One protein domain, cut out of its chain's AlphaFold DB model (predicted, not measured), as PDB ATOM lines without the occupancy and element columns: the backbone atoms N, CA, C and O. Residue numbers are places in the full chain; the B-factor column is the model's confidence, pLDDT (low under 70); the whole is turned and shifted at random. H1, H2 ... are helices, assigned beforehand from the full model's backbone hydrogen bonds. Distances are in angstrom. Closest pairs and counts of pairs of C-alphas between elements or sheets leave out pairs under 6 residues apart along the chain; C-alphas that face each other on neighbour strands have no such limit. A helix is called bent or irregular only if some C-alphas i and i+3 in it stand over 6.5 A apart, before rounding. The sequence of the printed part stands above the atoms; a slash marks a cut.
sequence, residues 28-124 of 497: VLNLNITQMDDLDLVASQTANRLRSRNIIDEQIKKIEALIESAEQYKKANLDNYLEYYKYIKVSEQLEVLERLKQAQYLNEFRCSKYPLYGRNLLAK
ATOM      1  N   VAL A  28     221.634 101.033 166.341       80.19
ATOM      2  CA  VAL A  28     221.021 100.575 167.608       80.19
ATOM      3  C   VAL A  28     221.886  99.522 168.306       80.19
ATOM      4  O   VAL A  28     221.915  99.448 169.532       80.19
ATOM      5  N   LEU A  29     222.638  98.729 167.545       77.94
ATOM      6  CA  LEU A  29     223.623  97.810 168.112       77.94
ATOM      7  C   LEU A  29     224.947  98.490 168.495       77.94
ATOM      8  O   LEU A  29     225.866  97.799 168.930       77.94
ATOM      9  N   ASN A  30     225.065  99.817 168.346       74.12
ATOM     10  CA  ASN A  30     226.308 100.566 168.552       74.12
ATOM     11  C   ASN A  30     227.491 100.016 167.719       74.12
ATOM     12  O   ASN A  30     228.648 100.123 168.117       74.12
ATOM     13  N   LEU A  31     227.205  99.429 166.552       77.44
ATOM     14  CA  LEU A  31     228.196  98.872 165.623       77.44
ATOM     15  C   LEU A  31     228.675  99.892 164.582       77.44
ATOM     16  O   LEU A  31     229.605  99.611 163.830       77.44
ATOM     17  N   ASN A  32     228.083 101.087 164.541       77.69
ATOM     18  CA  ASN A  32     228.577 102.203 163.740       77.69
ATOM     19  C   ASN A  32     229.640 102.994 164.516       77.69
ATOM     20  O   ASN A  32     229.412 104.088 165.033       77.69
ATOM     21  N   ILE A  33     230.812 102.376 164.646       71.00
ATOM     22  CA  ILE A  33     231.859 102.808 165.582       71.00
ATOM     23  C   ILE A  33     232.476 104.162 165.166       71.00
ATOM     24  O   ILE A  33     232.894 104.937 166.020       71.00
ATOM     25  N   THR A  34     232.454 104.494 163.868       77.88
ATOM     26  CA  THR A  34     233.049 105.731 163.314       77.88
ATOM     27  C   THR A  34     232.325 107.016 163.723       77.88
ATOM     28  O   THR A  34     232.949 108.063 163.859       77.88
ATOM     29  N   GLN A  35     231.014 106.962 163.970       77.94
ATOM     30  CA  GLN A  35     230.247 108.144 164.383       77.94
ATOM     31  C   GLN A  35     230.472 108.515 165.854       77.94
ATOM     32  O   GLN A  35     230.121 109.614 166.276       77.94
ATOM     33  N   MET A  36     231.038 107.604 166.648       76.75
ATOM     34  CA  MET A  36     231.200 107.776 168.094       76.75
ATOM     35  C   MET A  36     232.583 108.311 168.482       76.75
ATOM     36  O   MET A  36     232.861 108.443 169.671       76.75
ATOM     37  N   ASP A  37     233.444 108.646 167.517       78.38
ATOM     38  CA  ASP A  37     234.832 109.049 167.772       78.38
ATOM     39  C   ASP A  37     234.979 110.390 168.526       78.38
ATOM     40  O   ASP A  37     236.033 110.657 169.109       78.38
ATOM     41  N   ASP A  38     233.917 111.201 168.604       80.31
ATOM     42  CA  ASP A  38     233.866 112.411 169.441       80.31
ATOM     43  C   ASP A  38     233.731 112.115 170.949       80.31
ATOM     44  O   ASP A  38     233.932 113.007 171.785       80.31
ATOM     45  N   LEU A  39     233.412 110.871 171.326       83.31
ATOM     46  CA  LEU A  39     233.357 110.440 172.720       83.31
ATOM     47  C   LEU A  39     234.768 110.139 173.242       83.31
ATOM     48  O   LEU A  39     235.613 109.576 172.547       83.31
ATOM     49  N   ASP A  40     235.035 110.490 174.498       85.69
ATOM     50  CA  ASP A  40     236.283 110.083 175.136       85.69
ATOM     51  C   ASP A  40     236.242 108.602 175.548       85.69
ATOM     52  O   ASP A  40     235.242 108.103 176.074       85.69
ATOM     53  N   LEU A  41     237.360 107.905 175.354       83.81
ATOM     54  CA  LEU A  41     237.517 106.499 175.710       83.81
ATOM     55  C   LEU A  41     237.335 106.284 177.217       83.81
ATOM     56  O   LEU A  41     236.672 105.333 177.630       83.81
ATOM     57  N   VAL A  42     237.881 107.182 178.045       85.62
ATOM     58  CA  VAL A  42     237.745 107.094 179.507       85.62
ATOM     59  C   VAL A  42     236.286 107.275 179.916       85.62
ATOM     60  O   VAL A  42     235.781 106.491 180.715       85.62
ATOM     61  N   ALA A  43     235.590 108.253 179.330       85.56
ATOM     62  CA  ALA A  43     234.170 108.496 179.585       85.56
ATOM     63  C   ALA A  43     233.284 107.307 179.170       85.56
ATOM     64  O   ALA A  43     232.358 106.940 179.891       85.56
ATOM     65  N   SER A  44     233.586 106.663 178.040       85.75
ATOM     66  CA  SER A  44     232.899 105.439 177.615       85.75
ATOM     67  C   SER A  44     233.136 104.280 178.594       85.75
ATOM     68  O   SER A  44     232.188 103.624 179.032       85.75
ATOM     69  N   GLN A  45     234.387 104.052 179.005       84.88
ATOM     70  CA  GLN A  45     234.729 102.982 179.946       84.88
ATOM     71  C   GLN A  45     234.091 103.187 181.324       84.88
ATOM     72  O   GLN A  45     233.627 102.222 181.936       84.88
ATOM     73  N   THR A  46     234.049 104.421 181.828       85.44
ATOM     74  CA  THR A  46     233.401 104.732 183.108       85.44
ATOM     75  C   THR A  46     231.887 104.593 183.016       85.44
ATOM     76  O   THR A  46     231.302 103.963 183.894       85.44
ATOM     77  N   ALA A  47     231.250 105.068 181.941       86.44
ATOM     78  CA  ALA A  47     229.820 104.868 181.711       86.44
ATOM     79  C   ALA A  47     229.456 103.376 181.652       86.44
ATOM     80  O   ALA A  47     228.501 102.941 182.294       86.44
ATOM     81  N   ASN A  48     230.266 102.562 180.970       84.06
ATOM     82  CA  ASN A  48     230.051 101.119 180.910       84.06
ATOM     83  C   ASN A  48     230.179 100.447 182.291       84.06
ATOM     84  O   ASN A  48     229.394  99.563 182.631       84.06
ATOM     85  N   ARG A  49     231.121 100.902 183.129       83.38
ATOM     86  CA  ARG A  49     231.250 100.438 184.525       83.38
ATOM     87  C   ARG A  49     230.055 100.841 185.395       83.38
ATOM     88  O   ARG A  49     229.689 100.095 186.296       83.38
ATOM     89  N   LEU A  50     229.432 101.987 185.122       78.94
ATOM     90  CA  LEU A  50     228.299 102.534 185.879       78.94
ATOM     91  C   LEU A  50     226.922 102.005 185.430       78.94
ATOM     92  O   LEU A  50     225.907 102.488 185.926       78.94
ATOM     93  N   ARG A  51     226.857 100.980 184.563       77.75
ATOM     94  CA  ARG A  51     225.625 100.415 183.958       77.75
ATOM     95  C   ARG A  51     224.550  99.914 184.956       77.75
ATOM     96  O   ARG A  51     223.504  99.464 184.514       77.75
ATOM     97  N   SER A  52     224.772  99.959 186.278       67.94
ATOM     98  CA  SER A  52     223.786  99.692 187.359       67.94
ATOM     99  C   SER A  52     222.823  98.509 187.134       67.94
ATOM    100  O   SER A  52     221.686  98.504 187.607       67.94
ATOM    101  N   ARG A  53     223.293  97.467 186.440       75.38
ATOM    102  CA  ARG A  53     222.469  96.349 185.969       75.38
ATOM    103  C   ARG A  53     221.937  95.494 187.117       75.38
ATOM    104  O   ARG A  53     220.759  95.166 187.140       75.38
ATOM    105  N   ASN A  54     222.781  95.214 188.106       80.06
ATOM    106  CA  ASN A  54     222.466  94.261 189.172       80.06
ATOM    107  C   ASN A  54     221.292  94.715 190.052       80.06
ATOM    108  O   ASN A  54     220.437  93.908 190.394       80.06
ATOM    109  N   ILE A  55     221.219  96.012 190.376       83.75
ATOM    110  CA  ILE A  55     220.160  96.556 191.240       83.75
ATOM    111  C   ILE A  55     218.804  96.472 190.534       83.75
ATOM    112  O   ILE A  55     217.811  96.089 191.145       83.75
ATOM    113  N   ILE A  56     218.762  96.814 189.244       84.94
ATOM    114  CA  ILE A  56     217.528  96.772 188.455       84.94
ATOM    115  C   ILE A  56     217.115  95.312 188.197       84.94
ATOM    116  O   ILE A  56     215.947  94.982 188.385       84.94
ATOM    117  N   ASP A  57     218.068  94.424 187.890       86.56
ATOM    118  CA  ASP A  57     217.826  92.983 187.706       86.56
ATOM    119  C   ASP A  57     217.240  92.321 188.965       86.56
ATOM    120  O   ASP A  57     216.327  91.500 188.872       86.56
ATOM    121  N   GLU A  58     217.726  92.676 190.157       89.44
ATOM    122  CA  GLU A  58     217.171  92.169 191.417       89.44
ATOM    123  C   GLU A  58     215.724  92.619 191.648       89.44
ATOM    124  O   GLU A  58     214.908  91.835 192.134       89.44
ATOM    125  N   GLN A  59     215.387  93.868 191.313       87.62
ATOM    126  CA  GLN A  59     214.022  94.387 191.451       87.62
ATOM    127  C   GLN A  59     213.073  93.759 190.425       87.62
ATOM    128  O   GLN A  59     211.956  93.391 190.782       87.62
ATOM    129  N   ILE A  60     213.536  93.566 189.185       89.56
ATOM    130  CA  ILE A  60     212.775  92.867 188.142       89.56
ATOM    131  C   ILE A  60     212.456  91.439 188.594       89.56
ATOM    132  O   ILE A  60     211.287  91.067 188.605       89.56
ATOM    133  N   LYS A  61     213.449  90.681 189.086       90.75
ATOM    134  CA  LYS A  61     213.239  89.310 189.588       90.75
ATOM    135  C   LYS A  61     212.241  89.239 190.745       90.75
ATOM    136  O   LYS A  61     211.445  88.306 190.813       90.75
ATOM    137  N   LYS A  62     212.266  90.213 191.664       90.06
ATOM    138  CA  LYS A  62     211.305  90.284 192.781       90.06
ATOM    139  C   LYS A  62     209.875  90.490 192.284       90.06
ATOM    140  O   LYS A  62     208.964  89.840 192.786       90.06
ATOM    141  N   ILE A  63     209.679  91.387 191.319       87.12
ATOM    142  CA  ILE A  63     208.355  91.680 190.757       87.12
ATOM    143  C   ILE A  63     207.867  90.515 189.884       87.12
ATOM    144  O   ILE A  63     206.699  90.151 189.969       87.12
ATOM    145  N   GLU A  64     208.751  89.871 189.119       89.25
ATOM    146  CA  GLU A  64     208.432  88.663 188.346       89.25
ATOM    147  C   GLU A  64     207.954  87.519 189.251       89.25
ATOM    148  O   GLU A  64     206.898  86.949 188.990       89.25
ATOM    149  N   ALA A  65     208.635  87.263 190.374       89.25
ATOM    150  CA  ALA A  65     208.203  86.258 191.349       89.25
ATOM    151  C   ALA A  65     206.829  86.580 191.977       89.25
ATOM    152  O   ALA A  65     206.023  85.679 192.222       89.25
ATOM    153  N   LEU A  66     206.531  87.864 192.221       85.81
ATOM    154  CA  LEU A  66     205.214  88.296 192.706       85.81
ATOM    155  C   LEU A  66     204.116  88.055 191.660       85.81
ATOM    156  O   LEU A  66     203.035  87.583 192.013       85.81
ATOM    157  N   ILE A  67     204.401  88.307 190.382       84.62
ATOM    158  CA  ILE A  67     203.463  88.073 189.275       84.62
ATOM    159  C   ILE A  67     203.242  86.569 189.042       84.62
ATOM    160  O   ILE A  67     202.104  86.153 188.824       84.62
ATOM    161  N   GLU A  68     204.288  85.743 189.138       84.69
ATOM    162  CA  GLU A  68     204.194  84.273 189.062       84.69
ATOM    163  C   GLU A  68     203.368  83.684 190.215       84.69
ATOM    164  O   GLU A  68     202.605  82.740 190.032       84.69
ATOM    165  N   SER A  69     203.429  84.274 191.411       81.94
ATOM    166  CA  SER A  69     202.556  83.850 192.515       81.94
ATOM    167  C   SER A  69     201.071  84.198 192.292       81.94
ATOM    168  O   SER A  69     200.194  83.626 192.940       81.94
ATOM    169  N   ALA A  70     200.778  85.114 191.362       78.69
ATOM    170  CA  ALA A  70     199.456  85.690 191.121       78.69
ATOM    171  C   ALA A  70     198.867  85.343 189.736       78.69
ATOM    172  O   ALA A  70     197.925  86.001 189.287       78.69
ATOM    173  N   GLU A  71     199.366  84.299 189.060       72.88
ATOM    174  CA  GLU A  71     198.966  83.955 187.681       72.88
ATOM    175  C   GLU A  71     197.463  83.745 187.480       72.88
ATOM    176  O   GLU A  71     196.930  84.040 186.407       72.88
ATOM    177  N   GLN A  72     196.768  83.288 188.521       71.75
ATOM    178  CA  GLN A  72     195.323  83.049 188.513       71.75
ATOM    179  C   GLN A  72     194.502  84.334 188.294       71.75
ATOM    180  O   GLN A  72     193.359  84.252 187.856       71.75
ATOM    181  N   TYR A  73     195.085  85.515 188.533       74.56
ATOM    182  CA  TYR A  73     194.426  86.821 188.417       74.56
ATOM    183  C   TYR A  73     194.893  87.631 187.198       74.56
ATOM    184  O   TYR A  73     194.699  88.841 187.163       74.56
ATOM    185  N   LYS A  74     195.493  86.991 186.180       69.12
ATOM    186  CA  LYS A  74     195.897  87.652 184.917       69.12
ATOM    187  C   LYS A  74     194.716  88.046 184.018       69.12
ATOM    188  O   LYS A  74     194.898  88.840 183.102       69.12
ATOM    189  N   LYS A  75     193.521  87.483 184.233       75.69
ATOM    190  CA  LYS A  75     192.297  87.807 183.478       75.69
ATOM    191  C   LYS A  75     191.266  88.441 184.406       75.69
ATOM    192  O   LYS A  75     191.087  87.976 185.527       75.69
ATOM    193  N   ALA A  76     190.588  89.480 183.927       75.88
ATOM    194  CA  ALA A  76     189.561  90.164 184.698       75.88
ATOM    195  C   ALA A  76     188.318  89.276 184.840       75.88
ATOM    196  O   ALA A  76     187.701  88.905 183.841       75.88
ATOM    197  N   ASN A  77     187.938  88.976 186.079       75.00
ATOM    198  CA  ASN A  77     186.618  88.454 186.399       75.00
ATOM    199  C   ASN A  77     185.769  89.612 186.942       75.00
ATOM    200  O   ASN A  77     186.085  90.153 188.000       75.00
ATOM    201  N   LEU A  78     184.741  90.036 186.198       75.50
ATOM    202  CA  LEU A  78     183.901  91.183 186.575       75.50
ATOM    203  C   LEU A  78     182.844  90.833 187.631       75.50
ATOM    204  O   LEU A  78     182.313  91.737 188.274       75.50
ATOM    205  N   ASP A  79     182.579  89.543 187.846       78.00
ATOM    206  CA  ASP A  79     181.527  89.080 188.754       78.00
ATOM    207  C   ASP A  79     181.989  89.051 190.223       78.00
ATOM    208  O   ASP A  79     181.169  89.054 191.142       78.00
ATOM    209  N   ASN A  80     183.307  89.065 190.468       80.69
ATOM    210  CA  ASN A  80     183.900  89.056 191.804       80.69
ATOM    211  C   ASN A  80     184.800  90.281 192.022       80.69
ATOM    212  O   ASN A  80     185.931  90.348 191.536       80.69
ATOM    213  N   TYR A  81     184.323  91.231 192.831       80.06
ATOM    214  CA  TYR A  81     185.039  92.473 193.149       80.06
ATOM    215  C   TYR A  81     186.455  92.243 193.713       80.06
ATOM    216  O   TYR A  81     187.380  92.987 193.388       80.06
ATOM    217  N   LEU A  82     186.661  91.200 194.529       82.50
ATOM    218  CA  LEU A  82     187.975  90.902 195.113       82.50
ATOM    219  C   LEU A  82     188.967  90.370 194.073       82.50
ATOM    220  O   LEU A  82     190.156  90.682 194.141       82.50
ATOM    221  N   GLU A  83     188.495  89.580 193.110       80.00
ATOM    222  CA  GLU A  83     189.320  89.094 191.997       80.00
ATOM    223  C   GLU A  83     189.655  90.229 191.032       80.00
ATOM    224  O   GLU A  83     190.803  90.348 190.607       80.00
ATOM    225  N   TYR A  84     188.696  91.119 190.770       84.06
ATOM    226  CA  TYR A  84     188.911  92.320 189.973       84.06
ATOM    227  C   TYR A  84     189.941  93.276 190.606       84.06
ATOM    228  O   TYR A  84     190.842  93.758 189.922       84.06
ATOM    229  N   TYR A  85     189.885  93.500 191.925       84.75
ATOM    230  CA  TYR A  85     190.889  94.306 192.636       84.75
ATOM    231  C   TYR A  85     192.297  93.692 192.556       84.75
ATOM    232  O   TYR A  85     193.282  94.402 192.340       84.75
ATOM    233  N   LYS A  86     192.406  92.362 192.686       84.31
ATOM    234  CA  LYS A  86     193.679  91.645 192.515       84.31
ATOM    235  C   LYS A  86     194.196  91.732 191.079       84.31
ATOM    236  O   LYS A  86     195.390  91.945 190.897       84.31
ATOM    237  N   TYR A  87     193.316  91.637 190.083       86.81
ATOM    238  CA  TYR A  87     193.658  91.854 188.676       86.81
ATOM    239  C   TYR A  87     194.240  93.259 188.442       86.81
ATOM    240  O   TYR A  87     195.304  93.377 187.837       86.81
ATOM    241  N   ILE A  88     193.621  94.316 188.989       86.12
ATOM    242  CA  ILE A  88     194.161  95.688 188.909       86.12
ATOM    243  C   ILE A  88     195.560  95.758 189.529       86.12
ATOM    244  O   ILE A  88     196.473  96.312 188.922       86.12
ATOM    245  N   LYS A  89     195.763  95.155 190.706       87.00
ATOM    246  CA  LYS A  89     197.074  95.135 191.376       87.00
ATOM    247  C   LYS A  89     198.149  94.409 190.567       87.00
ATOM    248  O   LYS A  89     199.282  94.879 190.515       87.00
ATOM    249  N   VAL A  90     197.808  93.294 189.924       86.94
ATOM    250  CA  VAL A  90     198.723  92.574 189.020       86.94
ATOM    251  C   VAL A  90     199.011  93.403 187.763       86.94
ATOM    252  O   VAL A  90     200.154  93.446 187.318       86.94
ATOM    253  N   SER A  91     198.017  94.118 187.228       87.12
ATOM    254  CA  SER A  91     198.202  95.043 186.101       87.12
ATOM    255  C   SER A  91     199.145  96.202 186.449       87.12
ATOM    256  O   SER A  91     200.035  96.508 185.661       87.12
ATOM    257  N   GLU A  92     199.008  96.809 187.634       87.88
ATOM    258  CA  GLU A  92     199.937  97.839 188.133       87.88
ATOM    259  C   GLU A  92     201.371  97.285 188.247       87.88
ATOM    260  O   GLU A  92     202.340  97.945 187.874       87.88
ATOM    261  N   GLN A  93     201.529  96.051 188.738       87.88
ATOM    262  CA  GLN A  93     202.837  95.395 188.844       87.88
ATOM    263  C   GLN A  93     203.459  95.092 187.475       87.88
ATOM    264  O   GLN A  93     204.669  95.256 187.312       87.88
ATOM    265  N   LEU A  94     202.648  94.685 186.494       88.56
ATOM    266  CA  LEU A  94     203.085  94.480 185.112       88.56
ATOM    267  C   LEU A  94     203.574  95.786 184.475       88.56
ATOM    268  O   LEU A  94     204.645  95.794 183.875       88.56
ATOM    269  N   GLU A  95     202.863  96.896 184.675       90.62
ATOM    270  CA  GLU A  95     203.282  98.212 184.175       90.62
ATOM    271  C   GLU A  95     204.630  98.646 184.780       90.62
ATOM    272  O   GLU A  95     205.538  99.100 184.076       90.62
ATOM    273  N   VAL A  96     204.809  98.456 186.092       89.94
ATOM    274  CA  VAL A  96     206.082  98.754 186.768       89.94
ATOM    275  C   VAL A  96     207.210  97.868 186.239       89.94
ATOM    276  O   VAL A  96     208.318  98.362 186.014       89.94
ATOM    277  N   LEU A  97     206.947  96.578 186.009       90.75
ATOM    278  CA  LEU A  97     207.910  95.654 185.415       90.75
ATOM    279  C   LEU A  97     208.333  96.129 184.021       90.75
ATOM    280  O   LEU A  97     209.533  96.207 183.751       90.75
ATOM    281  N   GLU A  98     207.384  96.465 183.146       91.81
ATOM    282  CA  GLU A  98     207.675  96.945 181.790       91.81
ATOM    283  C   GLU A  98     208.518  98.222 181.822       91.81
ATOM    284  O   GLU A  98     209.532  98.320 181.124       91.81
ATOM    285  N   ARG A  99     208.175  99.161 182.710       92.56
ATOM    286  CA  ARG A  99     208.940 100.394 182.917       92.56
ATOM    287  C   ARG A  99     210.369 100.122 183.385       92.56
ATOM    288  O   ARG A  99     211.301 100.775 182.910       92.56
ATOM    289  N   LEU A 100     210.568  99.171 184.298       89.88
ATOM    290  CA  LEU A 100     211.901  98.779 184.766       89.88
ATOM    291  C   LEU A 100     212.717  98.099 183.663       89.88
ATOM    292  O   LEU A 100     213.882  98.456 183.476       89.88
ATOM    293  N   LYS A 101     212.111  97.191 182.886       90.69
ATOM    294  CA  LYS A 101     212.760  96.559 181.723       90.69
ATOM    295  C   LYS A 101     213.149  97.593 180.666       90.69
ATOM    296  O   LYS A 101     214.265  97.556 180.150       90.69
ATOM    297  N   GLN A 102     212.282  98.565 180.387       91.50
ATOM    298  CA  GLN A 102     212.590  99.662 179.471       91.50
ATOM    299  C   GLN A 102     213.734 100.543 179.995       91.50
ATOM    300  O   GLN A 102     214.640 100.898 179.238       91.50
ATOM    301  N   ALA A 103     213.727 100.886 181.288       88.75
ATOM    302  CA  ALA A 103     214.794 101.668 181.909       88.75
ATOM    303  C   ALA A 103     216.143 100.936 181.853       88.75
ATOM    304  O   ALA A 103     217.161 101.550 181.525       88.75
ATOM    305  N   GLN A 104     216.146  99.624 182.102       88.25
ATOM    306  CA  GLN A 104     217.325  98.775 181.954       88.25
ATOM    307  C   GLN A 104     217.850  98.786 180.516       88.25
ATOM    308  O   GLN A 104     219.034  99.046 180.305       88.25
ATOM    309  N   TYR A 105     216.969  98.563 179.538       87.69
ATOM    310  CA  TYR A 105     217.313  98.569 178.118       87.69
ATOM    311  C   TYR A 105     217.937  99.905 177.683       87.69
ATOM    312  O   TYR A 105     218.999  99.927 177.063       87.69
ATOM    313  N   LEU A 106     217.330 101.037 178.058       87.81
ATOM    314  CA  LEU A 106     217.860 102.366 177.732       87.81
ATOM    315  C   LEU A 106     219.205 102.641 178.408       87.81
ATOM    316  O   LEU A 106     220.079 103.265 177.801       87.81
ATOM    317  N   ASN A 107     219.381 102.193 179.651       87.00
ATOM    318  CA  ASN A 107     220.639 102.352 180.369       87.00
ATOM    319  C   ASN A 107     221.758 101.527 179.719       87.00
ATOM    320  O   ASN A 107     222.857 102.033 179.495       87.00
ATOM    321  N   GLU A 108     221.463 100.285 179.338       85.19
ATOM    322  CA  GLU A 108     222.384  99.416 178.609       85.19
ATOM    323  C   GLU A 108     222.743  99.987 177.234       85.19
ATOM    324  O   GLU A 108     223.923 100.056 176.889       85.19
ATOM    325  N   PHE A 109     221.762 100.486 176.480       85.00
ATOM    326  CA  PHE A 109     221.994 101.117 175.182       85.00
ATOM    327  C   PHE A 109     222.882 102.370 175.286       85.00
ATOM    328  O   PHE A 109     223.796 102.562 174.485       85.00
ATOM    329  N   ARG A 110     222.673 103.213 176.306       82.94
ATOM    330  CA  ARG A 110     223.496 104.415 176.541       82.94
ATOM    331  C   ARG A 110     224.911 104.075 177.011       82.94
ATOM    332  O   ARG A 110     225.860 104.700 176.546       82.94
ATOM    333  N   CYS A 111     225.058 103.087 177.896       84.19
ATOM    334  CA  CYS A 111     226.341 102.698 178.494       84.19
ATOM    335  C   CYS A 111     227.167 101.726 177.630       84.19
ATOM    336  O   CYS A 111     228.310 101.431 177.970       84.19
ATOM    337  N   SER A 112     226.604 101.194 176.542       81.56
ATOM    338  CA  SER A 112     227.302 100.308 175.594       81.56
ATOM    339  C   SER A 112     227.997 101.046 174.451       81.56
ATOM    340  O   SER A 112     228.672 100.405 173.648       81.56
ATOM    341  N   LYS A 113     227.886 102.376 174.385       83.00
ATOM    342  CA  LYS A 113     228.579 103.193 173.383       83.00
ATOM    343  C   LYS A 113     230.087 103.168 173.611       83.00
ATOM    344  O   LYS A 113     230.551 103.490 174.707       83.00
ATOM    345  N   TYR A 114     230.843 102.843 172.567       81.69
ATOM    346  CA  TYR A 114     232.296 102.720 172.622       81.69
ATOM    347  C   TYR A 114     232.952 103.380 171.397       81.69
ATOM    348  O   TYR A 114     232.595 103.014 170.277       81.69
ATOM    349  N   PRO A 115     233.872 104.350 171.575       84.00
ATOM    350  CA  PRO A 115     234.630 104.941 170.470       84.00
ATOM    351  C   PRO A 115     235.790 104.025 170.049       84.00
ATOM    352  O   PRO A 115     236.383 103.364 170.902       84.00
ATOM    353  N   LEU A 116     236.171 104.012 168.763       77.38
ATOM    354  CA  LEU A 116     237.310 103.199 168.303       77.38
ATOM    355  C   LEU A 116     238.647 103.865 168.648       77.38
ATOM    356  O   LEU A 116     239.561 103.217 169.155       77.38
ATOM    357  N   TYR A 117     238.744 105.172 168.392       76.94
ATOM    358  CA  TYR A 117     239.955 105.969 168.617       76.94
ATOM    359  C   TYR A 117     239.807 106.951 169.785       76.94
ATOM    360  O   TYR A 117     240.745 107.165 170.556       76.94
ATOM    361  N   GLY A 118     238.612 107.525 169.927       77.69
ATOM    362  CA  GLY A 118     238.256 108.481 170.969       77.69
ATOM    363  C   GLY A 118     238.812 109.893 170.760       77.69
ATOM    364  O   GLY A 118     239.861 110.118 170.144       77.69
ATOM    365  N   ARG A 119     238.116 110.872 171.347       83.38
ATOM    366  CA  ARG A 119     238.397 112.308 171.181       83.38
ATOM    367  C   ARG A 119     239.833 112.705 171.507       83.38
ATOM    368  O   ARG A 119     240.387 113.581 170.852       83.38
ATOM    369  N   ASN A 120     240.444 112.079 172.509       80.62
ATOM    370  CA  ASN A 120     241.793 112.423 172.957       80.62
ATOM    371  C   ASN A 120     242.865 112.100 171.906       80.62
ATOM    372  O   ASN A 120     243.792 112.891 171.714       80.62
ATOM    373  N   LEU A 121     242.725 110.980 171.188       82.12
ATOM    374  CA  LEU A 121     243.639 110.646 170.098       82.12
ATOM    375  C   LEU A 121     243.449 111.613 168.928       82.12
ATOM    376  O   LEU A 121     244.430 112.164 168.434       82.12
ATOM    377  N   LEU A 122     242.199 111.892 168.542       83.31
ATOM    378  CA  LEU A 122     241.892 112.862 167.488       83.31
ATOM    379  C   LEU A 122     242.379 114.272 167.834       83.31
ATOM    380  O   LEU A 122     242.958 114.944 166.985       83.31
ATOM    381  N   ALA A 123     242.209 114.717 169.079       81.56
ATOM    382  CA  ALA A 123     242.715 116.001 169.553       81.56
ATOM    383  C   ALA A 123     244.248 116.060 169.491       81.56
ATOM    384  O   ALA A 123     244.807 117.077 169.084       81.56
ATOM    385  N   LYS A 124     244.933 114.961 169.828       81.00
ATOM    386  CA  LYS A 124     246.393 114.872 169.728       81.00
ATOM    387  C   LYS A 124     246.869 114.885 168.275       81.00
ATOM    388  O   LYS A 124     247.818 115.597 167.968       81.00
TER     389      LYS A 124
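What this domain is: This is residues 28 to 124 of the 497 residues of the protein "Helicase C-terminal domain-containing protein" of Meyerozyma guilliermondii (strain ATCC 6260 / CBS 566 / DSM 6381 / JCM 1539 / NBRC 10279 / NRRL Y-324) (UniProt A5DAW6). The domain is a thin rod of helices built along one long helix, H4, with H3 folded against part of it as the other arm of a helical hairpin. Beyond the last residues of H4 the rod runs on loosely through H2 and the short helices H1 and H5, and H5 forms that end of the rod. The printed part has 97 residues with five named helices, in the order H1, H2, H3, H4, H5, and no named strand; its class is all helix. The whole is extended, with a radius of gyration of the C-alphas of 20.8 A, and the C-alphas span 72 by 21 by 14 A.

How they stand to each other: H1, residues 33 to 36, touches no helix. A tight link of 4 residues joins it to H2, residues 41 to 49, and the two helices are apart. A tight link of 3 residues then joins H2 to H3, residues 53 to 69, and these two are apart as well. H3 and H4, residues 81 to 111, form a helical hairpin; they touch, and their closest C-alphas, those of Ile 60 and Leu 97, are 6.2 A apart. H3 and H4 run opposite ways at a shallow tilt of 21 degrees, with their centres 10.2 A apart. H2 and H4 only just touch, with 3 pairs of C-alphas within 8 A; H4 takes part with residue 111 alone, and the closest C-alphas, those of Asn 48 and Cys 111, are 4.7 A apart. H5, residues 119 to 124, touches no helix but is close to H2, not clearly touching it; their closest C-alphas, those of Leu 41 and Arg 119, are 7.4 A apart. In H2, H3, H4 and H5 every pair of O i and N i+4 is within hydrogen-bond range, while H1 is too short for such a pair.

Where its parts are: H1 begins with C-alpha 33 at (231.859, 102.808, 165.582). From first to last C-alpha, H2 measures 12.4 A and H3 24.4 A. H4, the longest helix, covers 45.0 A from C-alpha 81 at (185.039, 92.473, 193.149) to C-alpha 111 at (226.341, 102.698, 178.494). H5 ends with C-alpha 124 at (246.393, 114.872, 169.728). No helix is bent.

The domain as a whole: The two C-alphas farthest apart, those of Asp 79 and Lys 124, are 72.4 A apart. The printed part runs from residue 28 to 124 and has no cut. The link from H3 to H4, 11 residues, is long; the link from H4 to H5, 7 residues, is short. The mean pLDDT of the printed part is 83.0, and residues 52 and 74 are under 70.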